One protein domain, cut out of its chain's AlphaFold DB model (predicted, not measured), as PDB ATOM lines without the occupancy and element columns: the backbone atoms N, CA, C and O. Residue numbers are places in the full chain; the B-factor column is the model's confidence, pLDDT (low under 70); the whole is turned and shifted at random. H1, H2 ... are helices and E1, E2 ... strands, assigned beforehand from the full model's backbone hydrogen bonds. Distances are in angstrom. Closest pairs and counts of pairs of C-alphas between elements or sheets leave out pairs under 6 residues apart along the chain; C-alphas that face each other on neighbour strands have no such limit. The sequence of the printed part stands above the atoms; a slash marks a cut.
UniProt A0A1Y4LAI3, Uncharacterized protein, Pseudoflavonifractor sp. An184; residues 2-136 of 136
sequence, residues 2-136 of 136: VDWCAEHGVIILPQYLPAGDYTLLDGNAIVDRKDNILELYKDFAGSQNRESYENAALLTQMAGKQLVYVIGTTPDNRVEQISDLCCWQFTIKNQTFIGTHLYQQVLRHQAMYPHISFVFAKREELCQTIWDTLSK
ATOM      1  N   VAL A   2      -5.793 -29.842  -0.381       93.25
ATOM      2  CA  VAL A   2      -6.957 -28.925  -0.466       93.25
ATOM      3  C   VAL A   2      -7.170 -28.124   0.821       93.25
ATOM      4  O   VAL A   2      -7.144 -26.899   0.765       93.25
ATOM      5  N   ASP A   3      -7.288 -28.803   1.966       95.50
ATOM      6  CA  ASP A   3      -7.497 -28.131   3.259       95.50
ATOM      7  C   ASP A   3      -6.318 -27.221   3.619       95.50
ATOM      8  O   ASP A   3      -6.505 -26.057   3.953       95.50
ATOM      9  N   TRP A   4      -5.092 -27.719   3.424       96.69
ATOM     10  CA  TRP A   4      -3.872 -26.938   3.632       96.69
ATOM     11  C   TRP A   4      -3.865 -25.657   2.783       96.69
ATOM     12  O   TRP A   4      -3.616 -24.577   3.303       96.69
ATOM     13  N   CYS A   5      -4.211 -25.733   1.494       96.38
ATOM     14  CA  CYS A   5      -4.292 -24.552   0.636       96.38
ATOM     15  C   CYS A   5      -5.376 -23.572   1.097       96.38
ATOM     16  O   CYS A   5      -5.139 -22.367   1.078       96.38
ATOM     17  N   ALA A   6      -6.536 -24.065   1.544       96.56
ATOM     18  CA  ALA A   6      -7.601 -23.217   2.076       96.56
ATOM     19  C   ALA A   6      -7.153 -22.460   3.340       96.56
ATOM     20  O   ALA A   6      -7.392 -21.260   3.449       96.56
ATOM     21  N   GLU A   7      -6.449 -23.135   4.251       97.44
ATOM     22  CA  GLU A   7      -5.875 -22.534   5.464       97.44
ATOM     23  C   GLU A   7      -4.804 -21.475   5.155       97.44
ATOM     24  O   GLU A   7      -4.667 -20.504   5.896       97.44
ATOM     25  N   HIS A   8      -4.076 -21.634   4.045       96.75
ATOM     26  CA  HIS A   8      -2.960 -20.764   3.656       96.75
ATOM     27  C   HIS A   8      -3.329 -19.737   2.570       96.75
ATOM     28  O   HIS A   8      -2.456 -19.037   2.059       96.75
ATOM     29  N   GLY A   9      -4.612 -19.621   2.202       95.56
ATOM     30  CA  GLY A   9      -5.079 -18.657   1.199       95.56
ATOM     31  C   GLY A   9      -4.584 -18.935  -0.226       95.56
ATOM     32  O   GLY A   9      -4.517 -18.023  -1.049       95.56
ATOM     33  N   VAL A  10      -4.236 -20.187  -0.529       94.81
ATOM     34  CA  VAL A  10      -3.768 -20.628  -1.845       94.81
ATOM     35  C   VAL A  10      -4.950 -21.125  -2.675       94.81
ATOM     36  O   VAL A  10      -5.693 -22.018  -2.271       94.81
ATOM     37  N   ILE A  11      -5.106 -20.578  -3.881       93.88
ATOM     38  CA  ILE A  11      -6.137 -21.016  -4.827       93.88
ATOM     39  C   ILE A  11      -5.613 -22.219  -5.617       93.88
ATOM     40  O   ILE A  11      -4.615 -22.116  -6.327       93.88
ATOM     41  N   ILE A  12      -6.318 -23.349  -5.537       93.06
ATOM     42  CA  ILE A  12      -6.078 -24.510  -6.403       93.06
ATOM     43  C   ILE A  12      -7.015 -24.421  -7.607       93.06
ATOM     44  O   ILE A  12      -8.233 -24.350  -7.451       93.06
ATOM     45  N   LEU A  13      -6.446 -24.482  -8.810       94.00
ATOM     46  CA  LEU A  13      -7.196 -24.593 -10.058       94.00
ATOM     47  C   LEU A  13      -7.056 -26.022 -10.600       94.00
ATOM     48  O   LEU A  13      -5.947 -26.405 -10.974       94.00
ATOM     49  N   PRO A  14      -8.136 -26.822 -10.655       92.44
ATOM     50  CA  PRO A  14      -8.086 -28.146 -11.264       92.44
ATOM     51  C   PRO A  14      -7.731 -28.045 -12.750       92.44
ATOM     52  O   PRO A  14      -8.415 -27.356 -13.507       92.44
ATOM     53  N   GLN A  15      -6.671 -28.734 -13.170       92.00
ATOM     54  CA  GLN A  15      -6.220 -28.777 -14.560       92.00
ATOM     55  C   GLN A  15      -5.708 -30.171 -14.907       92.00
ATOM     56  O   GLN A  15      -5.233 -30.904 -14.041       92.00
ATOM     57  N   TYR A  16      -5.794 -30.529 -16.186       91.50
ATOM     58  CA  TYR A  16      -5.118 -31.715 -16.694       91.50
ATOM     59  C   TYR A  16      -3.649 -31.373 -16.947       91.50
ATOM     60  O   TYR A  16      -3.347 -30.589 -17.849       91.50
ATOM     61  N   LEU A  17      -2.750 -31.947 -16.149       90.62
ATOM     62  CA  LEU A  17      -1.313 -31.793 -16.335       90.62
ATOM     63  C   LEU A  17      -0.757 -32.980 -17.132       90.62
ATOM     64  O   LEU A  17      -1.120 -34.124 -16.861       90.62
ATOM     65  N   PRO A  18       0.137 -32.737 -18.107       85.81
ATOM     66  CA  PRO A  18       0.791 -33.816 -18.842       85.81
ATOM     67  C   PRO A  18       1.790 -34.602 -17.971       85.81
ATOM     68  O   PRO A  18       2.134 -35.727 -18.317       85.81
ATOM     69  N   ALA A  19       2.255 -34.020 -16.863       93.38
ATOM     70  CA  ALA A  19       3.135 -34.645 -15.881       93.38
ATOM     71  C   ALA A  19       2.906 -34.028 -14.492       93.38
ATOM     72  O   ALA A  19       2.629 -32.830 -14.397       93.38
ATOM     73  N   GLY A  20       3.074 -34.839 -13.442       95.00
ATOM     74  CA  GLY A  20       2.952 -34.432 -12.040       95.00
ATOM     75  C   GLY A  20       1.548 -33.995 -11.613       95.00
ATOM     76  O   GLY A  20       0.580 -34.088 -12.366       95.00
ATOM     77  N   ASP A  21       1.460 -33.501 -10.380       96.25
ATOM     78  CA  ASP A  21       0.206 -33.136  -9.714       96.25
ATOM     79  C   ASP A  21       0.034 -31.623  -9.547       96.25
ATOM     80  O   ASP A  21      -1.091 -31.118  -9.539       96.25
ATOM     81  N   TYR A  22       1.138 -30.885  -9.393       96.94
ATOM     82  CA  TYR A  22       1.105 -29.462  -9.064       96.94
ATOM     83  C   TYR A  22       2.134 -28.661  -9.866       96.94
ATOM     84  O   TYR A  22       3.275 -29.077 -10.043       96.94
ATOM     85  N   THR A  23       1.742 -27.470 -10.312       96.50
ATOM     86  CA  THR A  23       2.613 -26.461 -10.932       96.50
ATOM     87  C   THR A  23       2.039 -25.078 -10.635       96.50
ATOM     88  O   THR A  23       0.827 -24.933 -10.466       96.50
ATOM     89  N   LEU A  24       2.885 -24.050 -10.624       95.12
ATOM     90  CA  LEU A  24       2.428 -22.665 -10.778       95.12
ATOM     91  C   LEU A  24       2.385 -22.298 -12.266       95.12
ATOM     92  O   LEU A  24       3.099 -22.909 -13.070       95.12
ATOM     93  N   LEU A  25       1.556 -21.311 -12.624       87.75
ATOM     94  CA  LEU A  25       1.419 -20.795 -13.995       87.75
ATOM     95  C   LEU A  25       2.786 -20.408 -14.582       87.75
ATOM     96  O   LEU A  25       3.196 -20.972 -15.594       87.75
ATOM     97  N   ASP A  26       3.530 -19.569 -13.861       86.56
ATOM     98  CA  ASP A  26       4.850 -19.068 -14.271       86.56
ATOM     99  C   ASP A  26       6.010 -19.741 -13.511       86.56
ATOM    100  O   ASP A  26       7.133 -19.247 -13.498       86.56
ATOM    101  N   GLY A  27       5.740 -20.865 -12.837       91.19
ATOM    102  CA  GLY A  27       6.740 -21.575 -12.038       91.19
ATOM    103  C   GLY A  27       7.680 -22.429 -12.887       91.19
ATOM    104  O   GLY A  27       7.281 -22.969 -13.921       91.19
ATOM    105  N   ASN A  28       8.905 -22.635 -12.409       95.19
ATOM    106  CA  ASN A  28       9.911 -23.451 -13.100       95.19
ATOM    107  C   ASN A  28       9.843 -24.945 -12.755       95.19
ATOM    108  O   ASN A  28      10.547 -25.745 -13.369       95.19
ATOM    109  N   ALA A  29       9.006 -25.332 -11.791       97.12
ATOM    110  CA  ALA A  29       8.896 -26.700 -11.306       97.12
ATOM    111  C   ALA A  29       7.489 -27.275 -11.504       97.12
ATOM    112  O   ALA A  29       6.478 -26.580 -11.381       97.12
ATOM    113  N   ILE A  30       7.457 -28.575 -11.770       97.69
ATOM    114  CA  ILE A  30       6.299 -29.452 -11.661       97.69
ATOM    115  C   ILE A  30       6.588 -30.400 -10.499       97.69
ATOM    116  O   ILE A  30       7.663 -30.999 -10.437       97.69
ATOM    117  N   VAL A  31       5.637 -30.541  -9.582       98.00
ATOM    118  CA  VAL A  31       5.738 -31.464  -8.452       98.00
ATOM    119  C   VAL A  31       4.840 -32.669  -8.681       98.00
ATOM    120  O   VAL A  31       3.651 -32.515  -8.947       98.00
ATOM    121  N   ASP A  32       5.409 -33.859  -8.525       97.69
ATOM    122  CA  ASP A  32       4.707 -35.140  -8.470       97.69
ATOM    123  C   ASP A  32       4.735 -35.633  -7.013       97.69
ATOM    124  O   ASP A  32       5.799 -35.836  -6.417       97.69
ATOM    125  N   ARG A  33       3.564 -35.712  -6.382       97.56
ATOM    126  CA  ARG A  33       3.426 -36.025  -4.962       97.56
ATOM    127  C   ARG A  33       3.333 -37.533  -4.785       97.56
ATOM    128  O   ARG A  33       2.441 -38.179  -5.320       97.56
ATOM    129  N   LYS A  34       4.144 -38.069  -3.876       97.00
ATOM    130  CA  LYS A  34       3.961 -39.416  -3.321       97.00
ATOM    131  C   LYS A  34       3.550 -39.318  -1.860       97.00
ATOM    132  O   LYS A  34       4.198 -38.645  -1.060       97.00
ATOM    133  N   ASP A  35       2.475 -40.002  -1.486       95.25
ATOM    134  CA  ASP A  35       2.001 -40.064  -0.102       95.25
ATOM    135  C   ASP A  35       3.002 -40.784   0.808       95.25
ATOM    136  O   ASP A  35       3.092 -40.472   1.997       95.25
ATOM    137  N   ASN A  36       3.732 -41.762   0.261       95.69
ATOM    138  CA  ASN A  36       4.711 -42.561   0.991       95.69
ATOM    139  C   ASN A  36       5.745 -43.246   0.073       95.69
ATOM    140  O   ASN A  36       5.586 -43.320  -1.145       95.69
ATOM    141  N   ILE A  37       6.791 -43.818   0.678       96.25
ATOM    142  CA  ILE A  37       7.870 -44.531  -0.033       96.25
ATOM    143  C   ILE A  37       7.366 -45.785  -0.763       96.25
ATOM    144  O   ILE A  37       7.921 -46.154  -1.794       96.25
ATOM    145  N   LEU A  38       6.302 -46.442  -0.284       94.38
ATOM    146  CA  LEU A  38       5.740 -47.606  -0.977       94.38
ATOM    147  C   LEU A  38       5.089 -47.212  -2.311       94.38
ATOM    148  O   LEU A  38       5.147 -47.984  -3.266       94.38
ATOM    149  N   GLU A  39       4.478 -46.032  -2.391       94.06
ATOM    150  CA  GLU A  39       3.973 -45.481  -3.651       94.06
ATOM    151  C   GLU A  39       5.122 -45.213  -4.628       94.06
ATOM    152  O   GLU A  39       5.112 -45.743  -5.736       94.06
ATOM    153  N   LEU A  40       6.183 -44.537  -4.165       95.62
ATOM    154  CA  LEU A  40       7.410 -44.353  -4.947       95.62
ATOM    155  C   LEU A  40       7.995 -45.700  -5.418       95.62
ATOM    156  O   LEU A  40       8.406 -45.841  -6.569       95.62
ATOM    157  N   TYR A  41       8.002 -46.714  -4.548       94.62
ATOM    158  CA  TYR A  41       8.462 -48.058  -4.889       94.62
ATOM    159  C   TYR A  41       7.651 -48.661  -6.035       94.62
ATOM    160  O   TYR A  41       8.223 -49.210  -6.974       94.62
ATOM    161  N   LYS A  42       6.321 -48.583  -5.974       91.62
ATOM    162  CA  LYS A  42       5.460 -49.138  -7.025       91.62
ATOM    163  C   LYS A  42       5.715 -48.473  -8.370       91.62
ATOM    164  O   LYS A  42       5.711 -49.170  -9.379       91.62
ATOM    165  N   ASP A  43       5.981 -47.175  -8.374       91.62
ATOM    166  CA  ASP A  43       6.244 -46.438  -9.604       91.62
ATOM    167  C   ASP A  43       7.602 -46.797 -10.198       91.62
ATOM    168  O   ASP A  43       7.675 -47.147 -11.370       91.62
ATOM    169  N   PHE A  44       8.666 -46.791  -9.395       93.25
ATOM    170  CA  PHE A  44      10.034 -46.909  -9.912       93.25
ATOM    171  C   PHE A  44      10.583 -48.335  -9.945       93.25
ATOM    172  O   PHE A  44      11.334 -48.683 -10.855       93.25
ATOM    173  N   ALA A  45      10.223 -49.160  -8.962       89.19
ATOM    174  CA  ALA A  45      10.652 -50.553  -8.851       89.19
ATOM    175  C   ALA A  45       9.601 -51.546  -9.386       89.19
ATOM    176  O   ALA A  45       9.901 -52.731  -9.553       89.19
ATOM    177  N   GLY A  46       8.379 -51.088  -9.680       81.31
ATOM    178  CA  GLY A  46       7.375 -51.871 -10.397       81.31
ATOM    179  C   GLY A  46       7.657 -51.895 -11.901       81.31
ATOM    180  O   GLY A  46       7.775 -50.855 -12.541       81.31
ATOM    181  N   SER A  47       7.729 -53.085 -12.501       66.88
ATOM    182  CA  SER A  47       8.071 -53.240 -13.926       66.88
ATOM    183  C   SER A  47       7.064 -52.604 -14.893       66.88
ATOM    184  O   SER A  47       7.435 -52.264 -16.013       66.88
ATOM    185  N   GLN A  48       5.808 -52.435 -14.474       78.81
ATOM    186  CA  GLN A  48       4.718 -51.953 -15.328       78.81
ATOM    187  C   GLN A  48       4.611 -50.424 -15.399       78.81
ATOM    188  O   GLN A  48       3.987 -49.912 -16.320       78.81
ATOM    189  N   ASN A  49       5.249 -49.693 -14.481       83.06
ATOM    190  CA  ASN A  49       5.067 -48.241 -14.358       83.06
ATOM    191  C   ASN A  49       6.192 -47.428 -15.006       83.06
ATOM    192  O   ASN A  49       6.156 -46.198 -14.993       83.06
ATOM    193  N   ARG A  50       7.163 -48.107 -15.633       86.12
ATOM    194  CA  ARG A  50       8.305 -47.449 -16.267       86.12
ATOM    195  C   ARG A  50       7.909 -46.439 -17.324       86.12
ATOM    196  O   ARG A  50       8.375 -45.311 -17.286       86.12
ATOM    197  N   GLU A  51       7.032 -46.827 -18.235       89.19
ATOM    198  CA  GLU A  51       6.578 -45.930 -19.296       89.19
ATOM    199  C   GLU A  51       6.000 -44.621 -18.736       89.19
ATOM    200  O   GLU A  51       6.274 -43.552 -19.272       89.19
ATOM    201  N   SER A  52       5.270 -44.685 -17.619       90.00
ATOM    202  CA  SER A  52       4.647 -43.511 -17.009       90.00
ATOM    203  C   SER A  52       5.677 -42.494 -16.509       90.00
ATOM    204  O   SER A  52       5.603 -41.328 -16.901       90.00
ATOM    205  N   TYR A  53       6.667 -42.914 -15.710       91.56
ATOM    206  CA  TYR A  53       7.656 -41.972 -15.175       91.56
ATOM    207  C   TYR A  53       8.666 -41.497 -16.234       91.56
ATOM    208  O   TYR A  53       9.100 -40.349 -16.184       91.56
ATOM    209  N   GLU A  54       9.003 -42.321 -17.237       93.94
ATOM    210  CA  GLU A  54       9.861 -41.880 -18.352       93.94
ATOM    211  C   GLU A  54       9.115 -40.859 -19.239       93.94
ATOM    212  O   GLU A  54       9.694 -39.860 -19.666       93.94
ATOM    213  N   ASN A  55       7.809 -41.045 -19.474       94.31
ATOM    214  CA  ASN A  55       6.995 -40.066 -20.198       94.31
ATOM    215  C   ASN A  55       6.849 -38.757 -19.413       94.31
ATOM    216  O   ASN A  55       6.985 -37.682 -19.997       94.31
ATOM    217  N   ALA A  56       6.633 -38.825 -18.095       95.56
ATOM    218  CA  ALA A  56       6.586 -37.639 -17.238       95.56
ATOM    219  C   ALA A  56       7.900 -36.841 -17.302       95.56
ATOM    220  O   ALA A  56       7.878 -35.613 -17.438       95.56
ATOM    221  N   ALA A  57       9.042 -37.536 -17.290       96.62
ATOM    222  CA  ALA A  57      10.361 -36.937 -17.460       96.62
ATOM    223  C   ALA A  57      10.494 -36.186 -18.793       96.62
ATOM    224  O   ALA A  57      10.889 -35.016 -18.804       96.62
ATOM    225  N   LEU A  58      10.125 -36.833 -19.904       96.81
ATOM    226  CA  LEU A  58      10.205 -36.256 -21.249       96.81
ATOM    227  C   LEU A  58       9.274 -35.050 -21.421       96.81
ATOM    228  O   LEU A  58       9.699 -34.011 -21.923       96.81
ATOM    229  N   LEU A  59       8.022 -35.156 -20.973       96.12
ATOM    230  CA  LEU A  59       7.040 -34.073 -21.073       96.12
ATOM    231  C   LEU A  59       7.470 -32.853 -20.253       96.12
ATOM    232  O   LEU A  59       7.369 -31.721 -20.727       96.12
ATOM    233  N   THR A  60       8.023 -33.083 -19.062       95.44
ATOM    234  CA  THR A  60       8.548 -32.003 -18.217       95.44
ATOM    235  C   THR A  60       9.769 -31.334 -18.856       95.44
ATOM    236  O   THR A  60       9.874 -30.107 -18.852       95.44
ATOM    237  N   GLN A  61      10.645 -32.118 -19.498       95.94
ATOM    238  CA  GLN A  61      11.784 -31.592 -20.255       95.94
ATOM    239  C   GLN A  61      11.338 -30.721 -21.434       95.94
ATOM    240  O   GLN A  61      11.884 -29.639 -21.642       95.94
ATOM    241  N   MET A  62      10.335 -31.169 -22.195       94.69
ATOM    242  CA  MET A  62       9.770 -30.410 -23.315       94.69
ATOM    243  C   MET A  62       9.131 -29.094 -22.860       94.69
ATOM    244  O   MET A  62       9.177 -28.111 -23.594       94.69
ATOM    245  N   ALA A  63       8.570 -29.061 -21.649       93.50
ATOM    246  CA  ALA A  63       8.057 -27.843 -21.029       93.50
ATOM    247  C   ALA A  63       9.163 -26.914 -20.488       93.50
ATOM    248  O   ALA A  63       8.853 -25.815 -20.034       93.50
ATOM    249  N   GLY A  64      10.434 -27.337 -20.509       94.94
ATOM    250  CA  GLY A  64      11.553 -26.569 -19.959       94.94
ATOM    251  C   GLY A  64      11.507 -26.423 -18.436       94.94
ATOM    252  O   GLY A  64      12.062 -25.464 -17.906       94.94
ATOM    253  N   LYS A  65      10.830 -27.342 -17.736       96.00
ATOM    254  CA  LYS A  65      10.632 -27.302 -16.281       96.00
ATOM    255  C   LYS A  65      11.438 -28.390 -15.567       96.00
ATOM    256  O   LYS A  65      11.873 -29.371 -16.169       96.00
ATOM    257  N   GLN A  66      11.613 -28.217 -14.263       97.25
ATOM    258  CA  GLN A  66      12.117 -29.248 -13.358       97.25
ATOM    259  C   GLN A  66      10.967 -30.169 -12.923       97.25
ATOM    260  O   GLN A  66       9.890 -29.673 -12.601       97.25
ATOM    261  N   LEU A  67      11.190 -31.485 -12.868       97.88
ATOM    262  CA  LEU A  67      10.258 -32.423 -12.229       97.88
ATOM    263  C   LEU A  67      10.777 -32.773 -10.833       97.88
ATOM    264  O   LEU A  67      11.902 -33.253 -10.679       97.88
ATOM    265  N   VAL A  68       9.967 -32.538  -9.806       98.31
ATOM    266  CA  VAL A  68      10.329 -32.829  -8.417       98.31
ATOM    267  C   VAL A  68       9.357 -33.844  -7.841       98.31
ATOM    268  O   VAL A  68       8.178 -33.552  -7.657       98.31
ATOM    269  N   TYR A  69       9.856 -35.031  -7.512       98.31
ATOM    270  CA  TYR A  69       9.100 -35.994  -6.724       98.31
ATOM    271  C   TYR A  69       9.191 -35.597  -5.253       98.31
ATOM    272  O   TYR A  69      10.283 -35.595  -4.683       98.31
ATOM    273  N   VAL A  70       8.060 -35.262  -4.634       98.56
ATOM    274  CA  VAL A  70       7.995 -34.932  -3.204       98.56
ATOM    275  C   VAL A  70       7.309 -36.081  -2.473       98.56
ATOM    276  O   VAL A  70       6.133 -36.363  -2.704       98.56
ATOM    277  N   ILE A  71       8.060 -36.769  -1.614       98.38
ATOM    278  CA  ILE A  71       7.672 -38.047  -1.013       98.38
ATOM    279  C   ILE A  71       7.464 -37.881   0.485       98.38
ATOM    280  O   ILE A  71       8.383 -37.491   1.205       98.38
ATOM    281  N   GLY A  72       6.270 -38.237   0.955       97.94
ATOM    282  CA  GLY A  72       5.970 -38.309   2.379       97.94
ATOM    283  C   GLY A  72       6.738 -39.435   3.068       97.94
ATOM    284  O   GLY A  72       6.778 -40.567   2.587       97.94
ATOM    285  N   THR A  73       7.319 -39.150   4.225       97.25
ATOM    286  CA  THR A  73       7.986 -40.139   5.068       97.25
ATOM    287  C   THR A  73       7.432 -40.100   6.487       97.25
ATOM    288  O   THR A  73       6.940 -39.079   6.975       97.25
ATOM    289  N   THR A  74       7.457 -41.253   7.149       94.81
ATOM    290  CA  THR A  74       7.193 -41.383   8.585       94.81
ATOM    291  C   THR A  74       8.501 -41.665   9.326       94.81
ATOM    292  O   THR A  74       9.446 -42.174   8.716       94.81
ATOM    293  N   PRO A  75       8.579 -41.414  10.648       91.62
ATOM    294  CA  PRO A  75       9.775 -41.733  11.435       91.62
ATOM    295  C   PRO A  75      10.234 -43.196  11.296       91.62
ATOM    296  O   PRO A  75      11.431 -43.473  11.242       91.62
ATOM    297  N   ASP A  76       9.289 -44.130  11.151       90.44
ATOM    298  CA  ASP A  76       9.579 -45.557  10.963       90.44
ATOM    299  C   ASP A  76      10.281 -45.863   9.636       90.44
ATOM    300  O   ASP A  76      10.941 -46.893   9.508       90.44
ATOM    301  N   ASN A  77      10.154 -44.985   8.637       92.19
ATOM    302  CA  ASN A  77      10.825 -45.170   7.360       92.19
ATOM    303  C   ASN A  77      12.337 -44.973   7.465       92.19
ATOM    304  O   ASN A  77      13.058 -45.672   6.760       92.19
ATOM    305  N   ARG A  78      12.806 -44.056   8.327       92.44
ATOM    306  CA  ARG A  78      14.227 -43.668   8.436       92.44
ATOM    307  C   ARG A  78      14.846 -43.286   7.083       92.44
ATOM    308  O   ARG A  78      15.951 -43.715   6.765       92.44
ATOM    309  N   VAL A  79      14.101 -42.528   6.278       96.06
ATOM    310  CA  VAL A  79      14.538 -42.026   4.970       96.06
ATOM    311  C   VAL A  79      14.354 -40.516   4.938       96.06
ATOM    312  O   VAL A  79      13.228 -40.026   5.019       96.06
ATOM    313  N   GLU A  80      15.462 -39.802   4.799       95.50
ATOM    314  CA  GLU A  80      15.531 -38.342   4.665       95.50
ATOM    315  C   GLU A  80      16.176 -37.937   3.328       95.50
ATOM    316  O   GLU A  80      15.999 -36.822   2.842       95.50
ATOM    317  N   GLN A  81      16.891 -38.862   2.688       95.88
ATOM    318  CA  GLN A  81      17.591 -38.661   1.422       95.88
ATOM    319  C   GLN A  81      17.625 -39.953   0.593       95.88
ATOM    320  O   GLN A  81      17.383 -41.053   1.089       95.88
ATOM    321  N   ILE A  82      17.978 -39.828  -0.692       96.81
ATOM    322  CA  ILE A  82      17.993 -40.951  -1.648       96.81
ATOM    323  C   ILE A  82      18.854 -42.119  -1.143       96.81
ATOM    324  O   ILE A  82      18.451 -43.271  -1.284       96.81
ATOM    325  N   SER A  83      20.019 -41.853  -0.543       96.81
ATOM    326  CA  SER A  83      20.921 -42.905  -0.051       96.81
ATOM    327  C   SER A  83      20.292 -43.788   1.023       96.81
ATOM    328  O   SER A  83      20.617 -44.970   1.094       96.81
ATOM    329  N   ASP A  84      19.359 -43.267   1.816       97.00
ATOM    330  CA  ASP A  84      18.737 -44.025   2.904       97.00
ATOM    331  C   ASP A  84      17.797 -45.116   2.368       97.00
ATOM    332  O   ASP A  84      17.554 -46.124   3.036       97.00
ATOM    333  N   LEU A  85      17.334 -44.982   1.116       96.69
ATOM    334  CA  LEU A  85      16.536 -46.005   0.439       96.69
ATOM    335  C   LEU A  85      17.252 -47.357   0.390       96.69
ATOM    336  O   LEU A  85      16.586 -48.387   0.391       96.69
ATOM    337  N   CYS A  86      18.589 -47.396   0.381       94.50
ATOM    338  CA  CYS A  86      19.314 -48.668   0.369       94.50
ATOM    339  C   CYS A  86      19.085 -49.506   1.641       94.50
ATOM    340  O   CYS A  86      19.187 -50.732   1.575       94.50
ATOM    341  N   CYS A  87      18.729 -48.855   2.755       93.81
ATOM    342  CA  CYS A  87      18.423 -49.475   4.043       93.81
ATOM    343  C   CYS A  87      16.916 -49.573   4.320       93.81
ATOM    344  O   CYS A  87      16.517 -50.203   5.301       93.81
ATOM    345  N   TRP A  88      16.076 -48.965   3.479       95.56
ATOM    346  CA  TRP A  88      14.630 -49.007   3.647       95.56
ATOM    347  C   TRP A  88      14.072 -50.397   3.337       95.56
ATOM    348  O   TRP A  88      14.405 -51.024   2.327       95.56
ATOM    349  N   GLN A  89      13.160 -50.857   4.191       93.19
ATOM    350  CA  GLN A  89      12.362 -52.053   3.963       93.19
ATOM    351  C   GLN A  89      10.946 -51.842   4.492       93.19
ATOM    352  O   GLN A  89      10.740 -51.165   5.499       93.19
ATOM    353  N   PHE A  90       9.970 -52.458   3.837       91.19
ATOM    354  CA  PHE A  90       8.580 -52.403   4.272       91.19
ATOM    355  C   PHE A  90       7.910 -53.753   4.074       91.19
ATOM    356  O   PHE A  90       8.014 -54.339   3.000       91.19
ATOM    357  N   THR A  91       7.204 -54.242   5.092       91.12
ATOM    358  CA  THR A  91       6.476 -55.511   5.018       91.12
ATOM    359  C   THR A  91       4.990 -55.265   5.207       91.12
ATOM    360  O   THR A  91       4.562 -54.719   6.220       91.12
ATOM    361  N   ILE A  92       4.186 -55.712   4.245       90.75
ATOM    362  CA  ILE A  92       2.726 -55.671   4.321       90.75
ATOM    363  C   ILE A  92       2.159 -56.967   3.754       90.75
ATOM    364  O   ILE A  92       2.596 -57.432   2.706       90.75
ATOM    365  N   LYS A  93       1.189 -57.574   4.451       91.56
ATOM    366  CA  LYS A  93       0.539 -58.834   4.031       91.56
ATOM    367  C   LYS A  93       1.548 -59.935   3.635       91.56
ATOM    368  O   LYS A  93       1.373 -60.595   2.617       91.56
ATOM    369  N   ASN A  94       2.604 -60.116   4.433       91.00
ATOM    370  CA  ASN A  94       3.702 -61.074   4.207       91.00
ATOM    371  C   ASN A  94       4.547 -60.842   2.940       91.00
ATOM    372  O   ASN A  94       5.361 -61.692   2.588       91.00
ATOM    373  N   GLN A  95       4.403 -59.695   2.276       89.75
ATOM    374  CA  GLN A  95       5.280 -59.275   1.192       89.75
ATOM    375  C   GLN A  95       6.247 -58.210   1.704       89.75
ATOM    376  O   GLN A  95       5.817 -57.190   2.244       89.75
ATOM    377  N   THR A  96       7.545 -58.448   1.520       90.62
ATOM    378  CA  THR A  96       8.608 -57.502   1.880       90.62
ATOM    379  C   THR A  96       9.120 -56.785   0.637       90.62
ATOM    380  O   THR A  96       9.479 -57.414  -0.356       90.62
ATOM    381  N   PHE A  97       9.164 -55.461   0.714       90.81
ATOM    382  CA  PHE A  97       9.683 -54.554  -0.299       90.81
ATOM    383  C   PHE A  97      11.054 -54.061   0.166       90.81
ATOM    384  O   PHE A  97      11.170 -53.551   1.280       90.81
ATOM    385  N   ILE A  98      12.086 -54.247  -0.662       91.50
ATOM    386  CA  ILE A  98      13.484 -53.947  -0.317       91.50
ATOM    387  C   ILE A  98      13.950 -52.740  -1.127       91.50
ATOM    388  O   ILE A  98      13.980 -52.779  -2.358       91.50
ATOM    389  N   GLY A  99      14.357 -51.675  -0.442       94.88
ATOM    390  CA  GLY A  99      14.654 -50.389  -1.063       94.88
ATOM    391  C   GLY A  99      15.916 -50.349  -1.928       94.88
ATOM    392  O   GLY A  99      16.057 -49.436  -2.732       94.88
ATOM    393  N   THR A 100      16.800 -51.353  -1.873       94.38
ATOM    394  CA  THR A 100      18.012 -51.409  -2.716       94.38
ATOM    395  C   THR A 100      17.698 -51.328  -4.211       94.38
ATOM    396  O   THR A 100      18.393 -50.631  -4.949       94.38
ATOM    397  N   HIS A 101      16.639 -52.004  -4.671       91.12
ATOM    398  CA  HIS A 101      16.240 -51.924  -6.076       91.12
ATOM    399  C   HIS A 101      15.672 -50.541  -6.422       91.12
ATOM    400  O   HIS A 101      16.035 -49.964  -7.444       91.12
ATOM    401  N   LEU A 102      14.844 -49.976  -5.538       95.25
ATOM    402  CA  LEU A 102      14.296 -48.630  -5.692       95.25
ATOM    403  C   LEU A 102      15.407 -47.571  -5.769       95.25
ATOM    404  O   LEU A 102      15.404 -46.754  -6.684       95.25
ATOM    405  N   TYR A 103      16.390 -47.637  -4.872       96.75
ATOM    406  CA  TYR A 103      17.572 -46.775  -4.871       96.75
ATOM    407  C   TYR A 103      18.277 -46.770  -6.235       96.75
ATOM    408  O   TYR A 103      18.548 -45.710  -6.798       96.75
ATOM    409  N   GLN A 104      18.511 -47.952  -6.816       94.56
ATOM    410  CA  GLN A 104      19.140 -48.074  -8.134       94.56
ATOM    411  C   GLN A 104      18.293 -47.458  -9.254       94.56
ATOM    412  O   GLN A 104      18.843 -46.800 -10.137       94.56
ATOM    413  N   GLN A 105      16.971 -47.657  -9.238       93.75
ATOM    414  CA  GLN A 105      16.078 -47.097 -10.260       93.75
ATOM    415  C   GLN A 105      15.992 -45.570 -10.167       93.75
ATOM    416  O   GLN A 105      16.089 -44.902 -11.195       93.75
ATOM    417  N   VAL A 106      15.898 -45.022  -8.951       95.31
ATOM    418  CA  VAL A 106      15.909 -43.574  -8.692       95.31
ATOM    419  C   VAL A 106      17.208 -42.947  -9.201       95.31
ATOM    420  O   VAL A 106      17.161 -41.991  -9.975       95.31
ATOM    421  N   LEU A 107      18.366 -43.527  -8.863       95.75
ATOM    422  CA  LEU A 107      19.656 -43.029  -9.351       95.75
ATOM    423  C   LEU A 107      19.788 -43.114 -10.871       95.75
ATOM    424  O   LEU A 107      20.266 -42.170 -11.498       95.75
ATOM    425  N   ARG A 108      19.352 -44.223 -11.484       94.62
ATOM    426  CA  ARG A 108      19.364 -44.370 -12.945       94.62
ATOM    427  C   ARG A 108      18.517 -43.287 -13.608       94.62
ATOM    428  O   ARG A 108      18.940 -42.715 -14.608       94.62
ATOM    429  N   HIS A 109      17.327 -43.029 -13.074       95.25
ATOM    430  CA  HIS A 109      16.405 -42.052 -13.637       95.25
ATOM    431  C   HIS A 109      16.950 -40.624 -13.502       95.25
ATOM    432  O   HIS A 109      16.999 -39.903 -14.494       95.25
ATOM    433  N   GLN A 110      17.488 -40.254 -12.335       95.25
ATOM    434  CA  GLN A 110      18.131 -38.949 -12.133       95.25
ATOM    435  C   GLN A 110      19.382 -38.764 -13.015       95.25
ATOM    436  O   GLN A 110      19.640 -37.668 -13.504       95.25
ATOM    437  N   ALA A 111      20.148 -39.833 -13.265       95.75
ATOM    438  CA  ALA A 111      21.294 -39.786 -14.175       95.75
ATOM    439  C   ALA A 111      20.881 -39.605 -15.647       95.75
ATOM    440  O   ALA A 111      21.611 -38.985 -16.418       95.75
ATOM    441  N   MET A 112      19.730 -40.152 -16.044       96.25
ATOM    442  CA  MET A 112      19.198 -40.033 -17.404       96.25
ATOM    443  C   MET A 112      18.532 -38.673 -17.651       96.25
ATOM    444  O   MET A 112      18.624 -38.144 -18.757       96.25
ATOM    445  N   TYR A 113      17.911 -38.099 -16.621       96.88
ATOM    446  CA  TYR A 113      17.157 -36.849 -16.696       96.88
ATOM    447  C   TYR A 113      17.630 -35.872 -15.606       96.88
ATOM    448  O   TYR A 113      17.093 -35.870 -14.496       96.88
ATOM    449  N   PRO A 114      18.624 -35.013 -15.904       95.88
ATOM    450  CA  PRO A 114      19.215 -34.103 -14.919       95.88
ATOM    451  C   PRO A 114      18.251 -33.057 -14.339       95.88
ATOM    452  O   PRO A 114      18.548 -32.455 -13.311       95.88
ATOM    453  N   HIS A 115      17.105 -32.825 -14.986       96.94
ATOM    454  CA  HIS A 115      16.038 -31.936 -14.511       96.94
ATOM    455  C   HIS A 115      15.091 -32.607 -13.505       96.94
ATOM    456  O   HIS A 115      14.067 -32.024 -13.154       96.94
ATOM    457  N   ILE A 116      15.407 -33.820 -13.047       97.81
ATOM    458  CA  ILE A 116      14.617 -34.555 -12.057       97.81
ATOM    459  C   ILE A 116      15.277 -34.492 -10.688       97.81
ATOM    460  O   ILE A 116      16.494 -34.611 -10.553       97.81
ATOM    461  N   SER A 117      14.459 -34.338  -9.651       97.44
ATOM    462  CA  SER A 117      14.909 -34.390  -8.260       97.44
ATOM    463  C   SER A 117      13.903 -35.100  -7.358       97.44
ATOM    464  O   SER A 117      12.723 -35.214  -7.689       97.44
ATOM    465  N   PHE A 118      14.390 -35.585  -6.217       98.12
ATOM    466  CA  PHE A 118      13.602 -36.287  -5.209       98.12
ATOM    467  C   PHE A 118      13.789 -35.587  -3.866       98.12
ATOM    468  O   PHE A 118      14.921 -35.356  -3.439       98.12
ATOM    469  N   VAL A 119      12.682 -35.264  -3.205       98.25
ATOM    470  CA  VAL A 119      12.657 -34.607  -1.898       98.25
ATOM    471  C   VAL A 119      11.846 -35.469  -0.943       98.25
ATOM    472  O   VAL A 119      10.672 -35.738  -1.188       98.25
ATOM    473  N   PHE A 120      12.468 -35.899   0.150       98.12
ATOM    474  CA  PHE A 120      11.800 -36.642   1.212       98.12
ATOM    475  C   PHE A 120      11.398 -35.659   2.305       98.12
ATOM    476  O   PHE A 120      12.240 -34.943   2.842       98.12
ATOM    477  N   ALA A 121      10.108 -35.609   2.601       97.88
ATOM    478  CA  ALA A 121       9.534 -34.702   3.581       97.88
ATOM    479  C   ALA A 121       8.754 -35.501   4.613       97.88
ATOM    480  O   ALA A 121       8.086 -36.481   4.269       97.88
ATOM    481  N   LYS A 122       8.768 -35.055   5.869       97.19
ATOM    482  CA  LYS A 122       7.877 -35.634   6.873       97.19
ATOM    483  C   LYS A 122       6.431 -35.480   6.417       97.19
ATOM    484  O   LYS A 122       6.062 -34.473   5.810       97.19
ATOM    485  N   ARG A 123       5.594 -36.478   6.701       94.62
ATOM    486  CA  ARG A 123       4.198 -36.519   6.235       94.62
ATOM    487  C   ARG A 123       3.417 -35.247   6.590       94.62
ATOM    488  O   ARG A 123       2.617 -34.787   5.780       94.62
ATOM    489  N   GLU A 124       3.654 -34.681   7.768       95.00
ATOM    490  CA  GLU A 124       3.046 -33.442   8.259       95.00
ATOM    491  C   GLU A 124       3.534 -32.175   7.534       95.00
ATOM    492  O   GLU A 124       2.784 -31.212   7.414       95.00
ATOM    493  N   GLU A 125       4.751 -32.191   6.991       96.62
ATOM    494  CA  GLU A 125       5.368 -31.072   6.266       96.62
ATOM    495  C   GLU A 125       5.139 -31.173   4.749       96.62
ATOM    496  O   GLU A 125       5.464 -30.249   4.008       96.62
ATOM    497  N   LEU A 126       4.532 -32.265   4.268       97.00
ATOM    498  CA  LEU A 126       4.441 -32.590   2.844       97.00
ATOM    499  C   LEU A 126       3.832 -31.461   1.999       97.00
ATOM    500  O   LEU A 126       4.377 -31.117   0.955       97.00
ATOM    501  N   CYS A 127       2.718 -30.865   2.438       97.69
ATOM    502  CA  CYS A 127       2.072 -29.782   1.681       97.69
ATOM    503  C   CYS A 127       2.929 -28.507   1.668       97.69
ATOM    504  O   CYS A 127       3.059 -27.880   0.618       97.69
ATOM    505  N   GLN A 128       3.568 -28.176   2.796       97.94
ATOM    506  CA  GLN A 128       4.498 -27.050   2.882       97.94
ATOM    507  C   GLN A 128       5.704 -27.268   1.961       97.94
ATOM    508  O   GLN A 128       6.052 -26.383   1.191       97.94
ATOM    509  N   THR A 129       6.294 -28.467   1.951       98.25
ATOM    510  CA  THR A 129       7.424 -28.786   1.065       98.25
ATOM    511  C   THR A 129       7.044 -28.698  -0.413       98.25
ATOM    512  O   THR A 129       7.838 -28.207  -1.217       98.25
ATOM    513  N   ILE A 130       5.839 -29.142  -0.792       98.19
ATOM    514  CA  ILE A 130       5.321 -28.968  -2.158       98.19
ATOM    515  C   ILE A 130       5.250 -27.475  -2.499       98.19
ATOM    516  O   ILE A 130       5.764 -27.062  -3.538       98.19
ATOM    517  N   TRP A 131       4.662 -26.661  -1.621       97.56
ATOM    518  CA  TRP A 131       4.550 -25.218  -1.825       97.56
ATOM    519  C   TRP A 131       5.914 -24.525  -1.947       97.56
ATOM    520  O   TRP A 131       6.141 -23.777  -2.899       97.56
ATOM    521  N   ASP A 132       6.844 -24.826  -1.044       97.06
ATOM    522  CA  ASP A 132       8.202 -24.273  -1.043       97.06
ATOM    523  C   ASP A 132       8.997 -24.703  -2.277       97.06
ATOM    524  O   ASP A 132       9.875 -23.983  -2.740       97.06
ATOM    525  N   THR A 133       8.713 -25.886  -2.820       97.56
ATOM    526  CA  THR A 133       9.331 -26.366  -4.061       97.56
ATOM    527  C   THR A 133       8.811 -25.597  -5.270       97.56
ATOM    528  O   THR A 133       9.594 -25.227  -6.140       97.56
ATOM    529  N   LEU A 134       7.503 -25.347  -5.319       96.62
ATOM    530  CA  LEU A 134       6.850 -24.639  -6.418       96.62
ATOM    531  C   LEU A 134       7.131 -23.134  -6.427       96.62
ATOM    532  O   LEU A 134       7.107 -22.529  -7.494       96.62
ATOM    533  N   SER A 135       7.379 -22.545  -5.256       93.62
ATOM    534  CA  SER A 135       7.534 -21.095  -5.068       93.62
ATOM    535  C   SER A 135       8.983 -20.596  -5.190       93.62
ATOM    536  O   SER A 135       9.262 -19.456  -4.820       93.62
ATOM    537  N   LYS A 136       9.902 -21.448  -5.660       85.44
ATOM    538  CA  LYS A 136      11.301 -21.101  -5.968       85.44
ATOM    539  C   LYS A 136      11.436 -20.534  -7.376       85.44
ATOM    540  O   LYS A 136      12.215 -19.570  -7.518       85.44
TER     541      LYS A 136
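This is residues 2 to 136 of the 136 residues of an uncharacterized protein of Pseudoflavonifractor sp. An184 (UniProt A0A1Y4LAI3). A small, strongly twisted sheet of three parallel strands, in the order E1 E2 E5, makes the core, with H6 over one face and H2 and H3 over the other, while H5 reaches its edge strand E5. The hairpin of E3 and E4 makes one end of the long axis, and H1 with the unnamed stretch of residues 8 to 28 lies toward the other. The printed part has 135 residues with six named helices and five named strands, in the order H1 E1 H2 H3 E2 H4 E3 E4 H5 E5 H6, of mixed class. It is compact, with a radius of gyration of the C-alphas of 15.0 A and spans of 42 by 33 by 23 A.

Start at H1, residues 2 to 7, which is close but not clearly touching H6, residues 126 to 134; their closest C-alphas, Trp 4 and Cys 127, are 6.9 A apart. Next look at E1, residues 29 to 34, the parallel neighbour of E2, residues 66 to 73, with N 30 and O 66 at 2.8 A. Between them come H2, residues 37 to 44, and H3, residues 50 to 62, in a strand-helix-strand unit, two parallel strands joined through helices, with a right-handed crossover. H2 and H3 touch only at the corner, closest at C-alphas 44 and 50, 6.6 A, and are on the same face at heights of 9.3 and 9.6 A over the sheet. H4, residues 82 to 87, touches H5, residues 99 to 112, closest at C-alphas 86 and 100, 4.3 A. E3, residues 89 to 92, and E4, residues 95 to 98, form an antiparallel hairpin with N 90 and O 97 at 3.0 A. H5 also touches H2, closest at C-alphas 41 and 102, 5.9 A. E5, residues 116 to 122, is parallel to E2, with N 69 and O 117 at 2.9 A. H6 is on the opposite face from H2 and H3, 7.7 A over the sheet. Every O i to N i+4 pair is within hydrogen-bond range in H1, H2, H3, H5 and H6; in H4 0 of 2 are, beside 3 of 3 O i to N i+3 pairs.

Find C-alpha 2 at (-6.957, -28.925, -0.466), where H1 begins. E2 runs 21.8 A from C-alpha 66 at (12.117, -29.248, -13.358), E5 20.1 A, H5 19.9 A and H3 18.5 A. H6 ends at C-alpha 134, (6.850, -24.639, -6.418).

The C-alphas farthest apart, Asp 26 and Asn 94, are 45.9 A apart. The printed part has no cut, and the link from H1 to E1, 21 residues, is long. The mean pLDDT of the printed part is 94.2, with residue 47 under 70.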